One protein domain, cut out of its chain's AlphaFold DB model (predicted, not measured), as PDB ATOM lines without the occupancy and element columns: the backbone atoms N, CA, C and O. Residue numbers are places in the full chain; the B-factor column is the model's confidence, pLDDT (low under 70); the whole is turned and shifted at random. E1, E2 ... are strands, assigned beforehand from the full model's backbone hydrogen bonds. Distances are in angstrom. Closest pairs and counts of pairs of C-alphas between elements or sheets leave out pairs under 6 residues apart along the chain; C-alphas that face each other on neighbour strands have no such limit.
ATOM      1  N   GLY A  31      33.674 -40.267 -11.070       40.91
ATOM      2  CA  GLY A  31      34.181 -39.983 -12.416       40.91
ATOM      3  C   GLY A  31      35.687 -40.270 -12.565       40.91
ATOM      4  O   GLY A  31      36.310 -39.806 -13.514       40.91
ATOM      5  N   ALA A  32      36.290 -41.009 -11.626       44.69
ATOM      6  CA  ALA A  32      37.741 -41.166 -11.489       44.69
ATOM      7  C   ALA A  32      38.425 -42.075 -12.534       44.69
ATOM      8  O   ALA A  32      39.610 -42.360 -12.384       44.69
ATOM      9  N   GLU A  33      37.741 -42.526 -13.590       54.22
ATOM     10  CA  GLU A  33      38.394 -43.346 -14.626       54.22
ATOM     11  C   GLU A  33      39.304 -42.528 -15.551       54.22
ATOM     12  O   GLU A  33      40.248 -43.072 -16.117       54.22
ATOM     13  N   SER A  34      39.080 -41.217 -15.676       68.12
ATOM     14  CA  SER A  34      39.865 -40.386 -16.591       68.12
ATOM     15  C   SER A  34      41.129 -39.794 -15.967       68.12
ATOM     16  O   SER A  34      41.972 -39.318 -16.708       68.12
ATOM     17  N   GLY A  35      41.288 -39.765 -14.638       84.81
ATOM     18  CA  GLY A  35      42.368 -38.999 -13.985       84.81
ATOM     19  C   GLY A  35      42.226 -37.471 -14.120       84.81
ATOM     20  O   GLY A  35      43.076 -36.722 -13.644       84.81
ATOM     21  N   LEU A  36      41.139 -36.998 -14.737       92.44
ATOM     22  CA  LEU A  36      40.797 -35.588 -14.870       92.44
ATOM     23  C   LEU A  36      40.280 -35.045 -13.535       92.44
ATOM     24  O   LEU A  36      39.340 -35.588 -12.953       92.44
ATOM     25  N   THR A  37      40.843 -33.932 -13.069       94.00
ATOM     26  CA  THR A  37      40.334 -33.211 -11.893       94.00
ATOM     27  C   THR A  37      40.211 -31.721 -12.181       94.00
ATOM     28  O   THR A  37      40.872 -31.183 -13.070       94.00
ATOM     29  N   ALA A  38      39.346 -31.035 -11.439       94.19
ATOM     30  CA  ALA A  38      39.194 -29.593 -11.532       94.19
ATOM     31  C   ALA A  38      38.919 -28.995 -10.154       94.19
ATOM     32  O   ALA A  38      38.296 -29.638  -9.312       94.19
ATOM     33  N   ARG A  39      39.384 -27.765  -9.929       94.25
ATOM     34  CA  ARG A  39      39.177 -27.024  -8.677       94.25
ATOM     35  C   ARG A  39      39.284 -25.522  -8.891       94.25
ATOM     36  O   ARG A  39      39.847 -25.068  -9.890       94.25
ATOM     37  N   LEU A  40      38.807 -24.747  -7.925       92.31
ATOM     38  CA  LEU A  40      39.048 -23.306  -7.888       92.31
ATOM     39  C   LEU A  40      40.413 -22.958  -7.279       92.31
ATOM     40  O   LEU A  40      40.762 -23.401  -6.185       92.31
ATOM     41  N   VAL A  41      41.157 -22.086  -7.959       95.00
ATOM     42  CA  VAL A  41      42.432 -21.497  -7.511       95.00
ATOM     43  C   VAL A  41      42.371 -19.968  -7.559       95.00
ATOM     44  O   VAL A  41      41.369 -19.399  -7.984       95.00
ATOM     45  N   ASN A  42      43.429 -19.282  -7.106       93.69
ATOM     46  CA  ASN A  42      43.529 -17.813  -7.134       93.69
ATOM     47  C   ASN A  42      42.313 -17.105  -6.506       93.69
ATOM     48  O   ASN A  42      41.842 -16.091  -7.016       93.69
ATOM     49  N   LYS A  43      41.789 -17.675  -5.413       90.25
ATOM     50  CA  LYS A  43      40.528 -17.274  -4.784       90.25
ATOM     51  C   LYS A  43      40.603 -15.831  -4.268       90.25
ATOM     52  O   LYS A  43      41.589 -15.443  -3.643       90.25
ATOM     53  N   ARG A  44      39.551 -15.049  -4.510       86.50
ATOM     54  CA  ARG A  44      39.384 -13.669  -4.034       86.50
ATOM     55  C   ARG A  44      38.033 -13.521  -3.344       86.50
ATOM     56  O   ARG A  44      37.060 -14.053  -3.879       86.50
ATOM     57  N   PRO A  45      37.942 -12.824  -2.203       81.50
ATOM     58  CA  PRO A  45      36.656 -12.533  -1.578       81.50
ATOM     59  C   PRO A  45      35.718 -11.804  -2.547       81.50
ATOM     60  O   PRO A  45      36.162 -11.012  -3.380       81.50
ATOM     61  N   LEU A  46      34.421 -12.092  -2.465       74.62
ATOM     62  CA  LEU A  46      33.411 -11.312  -3.176       74.62
ATOM     63  C   LEU A  46      33.115 -10.048  -2.347       74.62
ATOM     64  O   LEU A  46      32.309 -10.096  -1.422       74.62
ATOM     65  N   ASP A  47      33.806  -8.944  -2.643       60.19
ATOM     66  CA  ASP A  47      33.856  -7.772  -1.749       60.19
ATOM     67  C   ASP A  47      32.571  -6.926  -1.675       60.19
ATOM     68  O   ASP A  47      32.476  -6.034  -0.837       60.19
ATOM     69  N   GLU A  48      31.527  -7.212  -2.458       56.09
ATOM     70  CA  GLU A  48      30.281  -6.441  -2.410       56.09
ATOM     71  C   GLU A  48      29.042  -7.351  -2.543       56.09
ATOM     72  O   GLU A  48      28.891  -8.109  -3.500       56.09
ATOM     73  N   ALA A  49      28.137  -7.266  -1.559       52.75
ATOM     74  CA  ALA A  49      26.773  -7.824  -1.538       52.75
ATOM     75  C   ALA A  49      26.584  -9.365  -1.539       52.75
ATOM     76  O   ALA A  49      25.448  -9.835  -1.650       52.75
ATOM     77  N   GLY A  50      27.644 -10.160  -1.369       55.94
ATOM     78  CA  GLY A  50      27.549 -11.616  -1.184       55.94
ATOM     79  C   GLY A  50      27.263 -12.049   0.262       55.94
ATOM     80  O   GLY A  50      27.562 -11.302   1.196       55.94
ATOM     81  N   PRO A  51      26.733 -13.267   0.497       55.78
ATOM     82  CA  PRO A  51      26.789 -13.871   1.823       55.78
ATOM     83  C   PRO A  51      28.252 -13.972   2.287       55.78
ATOM     84  O   PRO A  51      29.158 -14.205   1.484       55.78
ATOM     85  N   VAL A  52      28.492 -13.801   3.587       57.03
ATOM     86  CA  VAL A  52      29.839 -13.899   4.171       57.03
ATOM     87  C   VAL A  52      30.453 -15.265   3.834       57.03
ATOM     88  O   VAL A  52      29.811 -16.294   4.025       57.03
ATOM     89  N   GLY A  53      31.696 -15.272   3.342       61.47
ATOM     90  CA  GLY A  53      32.442 -16.495   3.012       61.47
ATOM     91  C   GLY A  53      32.446 -16.891   1.531       61.47
ATOM     92  O   GLY A  53      33.082 -17.883   1.179       61.47
ATOM     93  N   PHE A  54      31.792 -16.125   0.653       70.56
ATOM     94  CA  PHE A  54      31.860 -16.348  -0.794       70.56
ATOM     95  C   PHE A  54      33.163 -15.794  -1.387       70.56
ATOM     96  O   PHE A  54      33.626 -14.709  -1.032       70.56
ATOM     97  N   TYR A  55      33.735 -16.542  -2.328       77.44
ATOM     98  CA  TYR A  55      34.916 -16.153  -3.091       77.44
ATOM     99  C   TYR A  55      34.694 -16.430  -4.575       77.44
ATOM    100  O   TYR A  55      33.962 -17.345  -4.936       77.44
ATOM    101  N   LEU A  56      35.364 -15.671  -5.435       84.44
ATOM    102  CA  LEU A  56      35.555 -16.023  -6.836       84.44
ATOM    103  C   LEU A  56      36.916 -16.690  -6.986       84.44
ATOM    104  O   LEU A  56      37.916 -16.176  -6.491       84.44
ATOM    105  N   GLY A  57      36.966 -17.821  -7.676       88.62
ATOM    106  CA  GLY A  57      38.206 -18.487  -8.052       88.62
ATOM    107  C   GLY A  57      38.284 -18.709  -9.552       88.62
ATOM    108  O   GLY A  57      37.268 -18.752 -10.246       88.62
ATOM    109  N   GLN A  58      39.507 -18.859 -10.040       93.38
ATOM    110  CA  GLN A  58      39.783 -19.292 -11.398       93.38
ATOM    111  C   GLN A  58      39.704 -20.817 -11.483       93.38
ATOM    112  O   GLN A  58      40.142 -21.510 -10.564       93.38
ATOM    113  N   VAL A  59      39.173 -21.351 -12.582       94.38
ATOM    114  CA  VAL A  59      39.099 -22.804 -12.790       94.38
ATOM    115  C   VAL A  59      40.470 -23.344 -13.217       94.38
ATOM    116  O   VAL A  59      40.965 -23.009 -14.294       94.38
ATOM    117  N   GLU A  60      41.071 -24.190 -12.379       96.44
ATOM    118  CA  GLU A  60      42.241 -25.011 -12.707       96.44
ATOM    119  C   GLU A  60      41.780 -26.428 -13.048       96.44
ATOM    120  O   GLU A  60      41.029 -27.045 -12.291       96.44
ATOM    121  N   VAL A  61      42.256 -26.947 -14.175       95.81
ATOM    122  CA  VAL A  61      42.054 -28.325 -14.621       95.81
ATOM    123  C   VAL A  61      43.385 -29.055 -14.534       95.81
ATOM    124  O   VAL A  61      44.384 -28.556 -15.046       95.81
ATOM    125  N   THR A  62      43.397 -30.234 -13.918       95.56
ATOM    126  CA  THR A  62      44.527 -31.166 -13.983       95.56
ATOM    127  C   THR A  62      44.143 -32.312 -14.906       95.56
ATOM    128  O   THR A  62      43.145 -32.996 -14.674       95.56
ATOM    129  N   LEU A  63      44.912 -32.466 -15.975       93.81
ATOM    130  CA  LEU A  63      44.750 -33.485 -17.000       93.81
ATOM    131  C   LEU A  63      45.264 -34.855 -16.513       93.81
ATOM    132  O   LEU A  63      45.978 -34.916 -15.509       93.81
ATOM    133  N   PRO A  64      44.936 -35.957 -17.219       91.25
ATOM    134  CA  PRO A  64      45.320 -37.313 -16.805       91.25
ATOM    135  C   PRO A  64      46.838 -37.539 -16.723       91.25
ATOM    136  O   PRO A  64      47.307 -38.383 -15.966       91.25
ATOM    137  N   ASP A  65      47.611 -36.774 -17.495       92.31
ATOM    138  CA  ASP A  65      49.079 -36.762 -17.500       92.31
ATOM    139  C   ASP A  65      49.685 -35.901 -16.370       92.31
ATOM    140  O   ASP A  65      50.905 -35.786 -16.258       92.31
ATOM    141  N   GLY A  66      48.845 -35.281 -15.535       93.88
ATOM    142  CA  GLY A  66      49.239 -34.355 -14.474       93.88
ATOM    143  C   GLY A  66      49.434 -32.906 -14.929       93.88
ATOM    144  O   GLY A  66      49.669 -32.035 -14.084       93.88
ATOM    145  N   THR A  67      49.309 -32.610 -16.226       95.94
ATOM    146  CA  THR A  67      49.429 -31.249 -16.756       95.94
ATOM    147  C   THR A  67      48.310 -30.370 -16.206       95.94
ATOM    148  O   THR A  67      47.137 -30.743 -16.211       95.94
ATOM    149  N   LYS A  68      48.660 -29.166 -15.745       96.25
ATOM    150  CA  LYS A  68      47.696 -28.193 -15.220       96.25
ATOM    151  C   LYS A  68      47.393 -27.112 -16.245       96.25
ATOM    152  O   LYS A  68      48.302 -26.578 -16.875       96.25
ATOM    153  N   LYS A  69      46.119 -26.745 -16.359       95.38
ATOM    154  CA  LYS A  69      45.635 -25.683 -17.245       95.38
ATOM    155  C   LYS A  69      44.690 -24.757 -16.495       95.38
ATOM    156  O   LYS A  69      43.786 -25.210 -15.800       95.38
ATOM    157  N   LEU A  70      44.882 -23.454 -16.675       96.38
ATOM    158  CA  LEU A  70      43.965 -22.437 -16.173       96.38
ATOM    159  C   LEU A  70      42.972 -22.059 -17.267       96.38
ATOM    160  O   LEU A  70      43.373 -21.705 -18.376       96.38
ATOM    161  N   LEU A  71      41.683 -22.108 -16.949       93.00
ATOM    162  CA  LEU A  71      40.637 -21.616 -17.838       93.00
ATOM    163  C   LEU A  71      40.399 -20.114 -17.589       93.00
ATOM    164  O   LEU A  71      40.622 -19.627 -16.473       93.00
ATOM    165  N   PRO A  72      39.945 -19.344 -18.594       90.94
ATOM    166  CA  PRO A  72      39.792 -17.888 -18.493       90.94
ATOM    167  C   PRO A  72      38.514 -17.463 -17.745       90.94
ATOM    168  O   PRO A  72      37.990 -16.376 -17.979       90.94
ATOM    169  N   HIS A  73      37.993 -18.310 -16.854       87.88
ATOM    170  CA  HIS A  73      36.697 -18.122 -16.206       87.88
ATOM    171  C   HIS A  73      36.835 -18.047 -14.693       87.88
ATOM    172  O   HIS A  73      37.586 -18.811 -14.083       87.88
ATOM    173  N   TRP A  74      36.058 -17.139 -14.110       87.50
ATOM    174  CA  TRP A  74      35.947 -16.941 -12.672       87.50
ATOM    175  C   TRP A  74      34.555 -17.343 -12.204       87.50
ATOM    176  O   TRP A  74      33.556 -17.000 -12.837       87.50
ATOM    177  N   THR A  75      34.490 -18.078 -11.101       86.75
ATOM    178  CA  THR A  75      33.229 -18.549 -10.527       86.75
ATOM    179  C   THR A  75      33.356 -18.746  -9.025       86.75
ATOM    180  O   THR A  75      34.460 -18.918  -8.507       86.75
ATOM    181  N   TYR A  76      32.227 -18.714  -8.323       82.81
ATOM    182  CA  TYR A  76      32.151 -19.076  -6.907       82.81
ATOM    183  C   TYR A  76      31.726 -20.532  -6.682       82.81
ATOM    184  O   TYR A  76      31.701 -20.993  -5.544       82.81
ATOM    185  N   LEU A  77      31.369 -21.258  -7.748       83.44
ATOM    186  CA  LEU A  77      30.987 -22.665  -7.678       83.44
ATOM    187  C   LEU A  77      32.167 -23.547  -8.060       83.44
ATOM    188  O   LEU A  77      32.777 -23.343  -9.109       83.44
ATOM    189  N   GLU A  78      32.458 -24.549  -7.234       86.88
ATOM    190  CA  GLU A  78      33.500 -25.519  -7.564       86.88
ATOM    191  C   GLU A  78      33.163 -26.223  -8.897       86.88
ATOM    192  O   GLU A  78      32.004 -26.610  -9.126       86.88
ATOM    193  N   PRO A  79      34.142 -26.351  -9.812       91.31
ATOM    194  CA  PRO A  79      33.952 -27.066 -11.060       91.31
ATOM    195  C   PRO A  79      33.694 -28.548 -10.777       91.31
ATOM    196  O   PRO A  79      34.170 -29.119  -9.800       91.31
ATOM    197  N   GLN A  80      32.945 -29.180 -11.666       90.75
ATOM    198  CA  GLN A  80      32.589 -30.588 -11.581       90.75
ATOM    199  C   GLN A  80      33.232 -31.350 -12.721       90.75
ATOM    200  O   GLN A  80      33.318 -30.856 -13.845       90.75
ATOM    201  N   VAL A  81      33.637 -32.581 -12.443       90.75
ATOM    202  CA  VAL A  81      34.023 -33.535 -13.476       90.75
ATOM    203  C   VAL A  81      32.866 -34.502 -13.654       90.75
ATOM    204  O   VAL A  81      32.417 -35.118 -12.692       90.75
ATOM    205  N   ALA A  82      32.367 -34.612 -14.881       87.62
ATOM    206  CA  ALA A  82      31.380 -35.621 -15.237       87.62
ATOM    207  C   ALA A  82      31.805 -36.274 -16.545       87.62
ATOM    208  O   ALA A  82      32.094 -35.579 -17.530       87.62
ATOM    209  N   LYS A  83      31.834 -37.609 -16.545       85.12
ATOM    210  CA  LYS A  83      32.443 -38.407 -17.608       85.12
ATOM    211  C   LYS A  83      33.909 -37.981 -17.830       85.12
ATOM    212  O   LYS A  83      34.726 -38.159 -16.937       85.12
ATOM    213  N   ASP A  84      34.207 -37.328 -18.953       88.50
ATOM    214  CA  ASP A  84      35.563 -36.925 -19.368       88.50
ATOM    215  C   ASP A  84      35.665 -35.410 -19.591       88.50
ATOM    216  O   ASP A  84      36.430 -34.931 -20.428       88.50
ATOM    217  N   ARG A  85      34.802 -34.635 -18.930       91.75
ATOM    218  CA  ARG A  85      34.693 -33.190 -19.150       91.75
ATOM    219  C   ARG A  85      34.690 -32.439 -17.840       91.75
ATOM    220  O   ARG A  85      34.111 -32.891 -16.855       91.75
ATOM    221  N   VAL A  86      35.268 -31.244 -17.884       93.38
ATOM    222  CA  VAL A  86      35.138 -30.274 -16.800       93.38
ATOM    223  C   VAL A  86      33.936 -29.394 -17.082       93.38
ATOM    224  O   VAL A  86      33.786 -28.841 -18.171       93.38
ATOM    225  N   ILE A  87      33.081 -29.265 -16.082       92.69
ATOM    226  CA  ILE A  87      31.870 -28.471 -16.122       92.69
ATOM    227  C   ILE A  87      31.995 -27.386 -15.073       92.69
ATOM    228  O   ILE A  87      32.301 -27.655 -13.916       92.69
ATOM    229  N   PHE A  88      31.749 -26.148 -15.464       91.00
ATOM    230  CA  PHE A  88      31.785 -25.030 -14.535       91.00
ATOM    231  C   PHE A  88      30.747 -23.990 -14.916       91.00
ATOM    232  O   PHE A  88      30.197 -23.975 -16.019       91.00
ATOM    233  N   PHE A  89      30.447 -23.128 -13.961       88.12
ATOM    234  CA  PHE A  89      29.326 -22.215 -14.042       88.12
ATOM    235  C   PHE A  89      29.838 -20.790 -14.092       88.12
ATOM    236  O   PHE A  89      30.558 -20.363 -13.200       88.12
ATOM    237  N   ALA A  90      29.461 -20.049 -15.124       83.25
ATOM    238  CA  ALA A  90      29.732 -18.623 -15.197       83.25
ATOM    239  C   ALA A  90      28.748 -17.863 -14.323       83.25
ATOM    240  O   ALA A  90      27.552 -18.191 -14.294       83.25
ATOM    241  N   THR A  91      29.249 -16.823 -13.668       77.38
ATOM    242  CA  THR A  91      28.464 -16.035 -12.729       77.38
ATOM    243  C   THR A  91      28.590 -14.543 -13.013       77.38
ATOM    244  O   THR A  91      29.696 -14.041 -13.188       77.38
ATOM    245  N   GLU A  92      27.470 -13.825 -13.020       74.06
ATOM    246  CA  GLU A  92      27.403 -12.360 -13.020       74.06
ATOM    247  C   GLU A  92      26.851 -11.905 -11.663       74.06
ATOM    248  O   GLU A  92      25.668 -12.088 -11.357       74.06
ATOM    249  N   GLY A  93      27.722 -11.375 -10.801       72.94
ATOM    250  CA  GLY A  93      27.411 -11.214  -9.377       72.94
ATOM    251  C   GLY A  93      27.104 -12.571  -8.734       72.94
ATOM    252  O   GLY A  93      27.805 -13.551  -8.973       72.94
ATOM    253  N   LEU A  94      26.008 -12.660  -7.978       72.88
ATOM    254  CA  LEU A  94      25.513 -13.931  -7.429       72.88
ATOM    255  C   LEU A  94      24.673 -14.731  -8.429       72.88
ATOM    256  O   LEU A  94      23.952 -15.638  -8.019       72.88
ATOM    257  N   LYS A  95      24.689 -14.362  -9.723       75.88
ATOM    258  CA  LYS A  95      23.855 -15.011 -10.726       75.88
ATOM    259  C   LYS A  95      24.557 -15.993 -11.617       75.88
ATOM    260  O   LYS A  95      25.369 -15.587 -12.427       75.88
ATOM    261  N   ILE A  96      24.140 -17.257 -11.570       80.19
ATOM    262  CA  ILE A  96      24.563 -18.251 -12.549       80.19
ATOM    263  C   ILE A  96      23.922 -17.926 -13.904       80.19
ATOM    264  O   ILE A  96      22.703 -18.000 -14.062       80.19
ATOM    265  N   THR A  97      24.739 -17.564 -14.890       79.38
ATOM    266  CA  THR A  97      24.260 -17.110 -16.207       79.38
ATOM    267  C   THR A  97      24.457 -18.145 -17.304       79.38
ATOM    268  O   THR A  97      23.662 -18.224 -18.250       79.38
ATOM    269  N   ARG A  98      25.502 -18.968 -17.190       88.50
ATOM    270  CA  ARG A  98      25.906 -19.905 -18.238       88.50
ATOM    271  C   ARG A  98      26.587 -21.132 -17.636       88.50
ATOM    272  O   ARG A  98      27.284 -21.022 -16.634       88.50
ATOM    273  N   ILE A  99      26.404 -22.291 -18.263       90.31
ATOM    274  CA  ILE A  99      27.230 -23.477 -17.995       90.31
ATOM    275  C   ILE A  99      28.265 -23.596 -19.105       90.31
ATOM    276  O   ILE A  99      27.911 -23.481 -20.282       90.31
ATOM    277  N   PHE A 100      29.509 -23.862 -18.735       92.31
ATOM    278  CA  PHE A 100      30.608 -24.179 -19.631       92.31
ATOM    279  C   PHE A 100      31.026 -25.643 -19.507       92.31
ATOM    280  O   PHE A 100      30.954 -26.236 -18.435       92.31
ATOM    281  N   PHE A 101      31.483 -26.197 -20.627       91.94
ATOM    282  CA  PHE A 101      32.014 -27.545 -20.772       91.94
ATOM    283  C   PHE A 101      33.364 -27.425 -21.435       91.94
ATOM    284  O   PHE A 101      33.435 -26.985 -22.584       91.94
ATOM    285  N   TYR A 102      34.400 -27.833 -20.730       93.94
ATOM    286  CA  TYR A 102      35.731 -27.966 -21.276       93.94
ATOM    287  C   TYR A 102      35.989 -29.437 -21.593       93.94
ATOM    288  O   TYR A 102      35.893 -30.307 -20.723       93.94
ATOM    289  N   ASP A 103      36.261 -29.705 -22.867       93.44
ATOM    290  CA  ASP A 103      36.676 -31.008 -23.363       93.44
ATOM    291  C   ASP A 103      38.215 -31.030 -23.420       93.44
ATOM    292  O   ASP A 103      38.796 -30.329 -24.253       93.44
ATOM    293  N   PRO A 104      38.889 -31.780 -22.528       90.25
ATOM    294  CA  PRO A 104      40.345 -31.766 -22.431       90.25
ATOM    295  C   PRO A 104      41.035 -32.414 -23.633       90.25
ATOM    296  O   PRO A 104      42.182 -32.081 -23.902       90.25
ATOM    297  N   VAL A 105      40.351 -33.300 -24.365       89.50
ATOM    298  CA  VAL A 105      40.913 -34.001 -25.531       89.50
ATOM    299  C   VAL A 105      40.978 -33.071 -26.736       89.50
ATOM    300  O   VAL A 105      41.955 -33.055 -27.475       89.50
ATOM    301  N   THR A 106      39.916 -32.296 -26.952       93.00
ATOM    302  CA  THR A 106      39.832 -31.363 -28.087       93.00
ATOM    303  C   THR A 106      40.269 -29.944 -27.742       93.00
ATOM    304  O   THR A 106      40.322 -29.098 -28.632       93.00
ATOM    305  N   GLU A 107      40.514 -29.675 -26.460       91.50
ATOM    306  CA  GLU A 107      40.748 -28.352 -25.875       91.50
ATOM    307  C   GLU A 107      39.659 -27.319 -26.199       91.50
ATOM    308  O   GLU A 107      39.896 -26.108 -26.194       91.50
ATOM    309  N   LYS A 108      38.440 -27.783 -26.488       93.94
ATOM    310  CA  LYS A 108      37.324 -26.912 -26.856       93.94
ATOM    311  C   LYS A 108      36.420 -26.649 -25.671       93.94
ATOM    312  O   LYS A 108      35.987 -27.562 -24.969       93.94
ATOM    313  N   GLU A 109      36.044 -25.385 -25.540       93.50
ATOM    314  CA  GLU A 109      34.980 -24.958 -24.647       93.50
ATOM    315  C   GLU A 109      33.653 -24.861 -25.399       93.50
ATOM    316  O   GLU A 109      33.560 -24.332 -26.508       93.50
ATOM    317  N   ARG A 110      32.589 -25.358 -24.773       93.31
ATOM    318  CA  ARG A 110      31.209 -25.126 -25.200       93.31
ATOM    319  C   ARG A 110      30.436 -24.527 -24.056       93.31
ATOM    320  O   ARG A 110      30.744 -24.771 -22.895       93.31
ATOM    321  N   SER A 111      29.387 -23.788 -24.371       92.12
ATOM    322  CA  SER A 111      28.555 -23.213 -23.330       92.12
ATOM    323  C   SER A 111      27.090 -23.153 -23.697       92.12
ATOM    324  O   SER A 111      26.719 -23.114 -24.867       92.12
ATOM    325  N   HIS A 112      26.261 -23.160 -22.660       89.06
ATOM    326  CA  HIS A 112      24.815 -23.216 -22.772       89.06
ATOM    327  C   HIS A 112      24.194 -22.224 -21.803       89.06
ATOM    328  O   HIS A 112      24.621 -22.097 -20.651       89.06
ATOM    329  N   ARG A 113      23.164 -21.530 -22.279       84.69
ATOM    330  CA  ARG A 113      22.366 -20.651 -21.435       84.69
ATOM    331  C   ARG A 113      21.479 -21.490 -20.524       84.69
ATOM    332  O   ARG A 113      20.907 -22.490 -20.951       84.69
ATOM    333  N   LEU A 114      21.376 -21.062 -19.277       80.31
ATOM    334  CA  LEU A 114      20.561 -21.725 -18.272       80.31
ATOM    335  C   LEU A 114      19.083 -21.340 -18.392       80.31
ATOM    336  O   LEU A 114      18.772 -20.244 -18.869       80.31
ATOM    337  N   PRO A 115      18.165 -22.225 -17.968       77.69
ATOM    338  CA  PRO A 115      16.757 -21.883 -17.898       77.69
ATOM    339  C   PRO A 115      16.522 -20.863 -16.773       77.69
ATOM    340  O   PRO A 115      17.185 -20.890 -15.738       77.69
TER     341      PRO A 115
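AT A GLANCE: This is residues 31 to 115 of the 199 residues of an uncharacterized protein of Desulfobacca acetoxidans (UniProt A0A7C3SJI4). This is a small sandwich of two strongly twisted sheets, E1 E2 E3 and E4 E5 E6 E7, only partly face to face: E5 and the short E4 come near the first sheet, while E6 and E7 are apart from it. The strands of the two sheets run nearly along one another, at 8 degrees, and the chain changes sheet once, at the link from E3 to E4. The printed part has 85 residues with seven named strands, E1 to E7, and no named helix; the class is all strand. Each sheet is antiparallel, in the order E1 - E2 - E3 and E4 - E5 - E6 - E7. The whole is compact, with a radius of gyration of the C-alphas of 13.1 A and spans of 39 by 27 by 20 A.

IN THESE COORDINATES: Start at Gly 31 and go on to C-alpha 37 at (40.334, -33.211, -11.893), where E1 begins; it runs 23.4 A over residues 37 to 45 and bends by 57 degrees at residue 42. E2, residues 55 to 62, returns over 20.9 A. E3, residues 68 to 75, spans 18.0 A and bends by 79 degrees at residue 72. Find C-alpha 80 at (32.589, -30.588, -11.581) for E4, residues 80 to 82. Then come E5, residues 85 to 92, 22.9 A; E6, residues 95 to 103, 24.1 A; and E7, residues 108 to 113, 17.1 A, ending at C-alpha 113 at (22.366, -20.651, -21.435).

HOW THE PARTS SIT: Look first at E1, E2 and E3, a meander, each strand the antiparallel neighbour of the one before. In the hairpin E1 and E2, N 39 and O 60 are 3.0 A apart, within hydrogen-bond range; in the hairpin E2 and E3, N 61 and O 69 are 2.8 A apart. Between the sheets, the closest C-alphas of E3 and E5 are those of Thr 75 and Thr 91, 5.8 A apart. Those of E1 and E4 are Thr 37 and Val 81, 6.5 A. E4 to E7 form a second meander: look for N 80 and O 87 at 2.8 A, N 90 and O 98 at 2.8 A, and N 101 and O 110 at 2.8 A. E4 and E7 are its edge strands.

THE WHOLE: The C-alphas farthest apart, those of Ala 49 and Asp 65, are 39.9 A apart. The printed part has no cut; the link from E1 to E2 is short, and the other links between strands are tight. Mean pLDDT of the printed part is 84.2; look for values under 70 at residues 31 to 34 and 47 to 53.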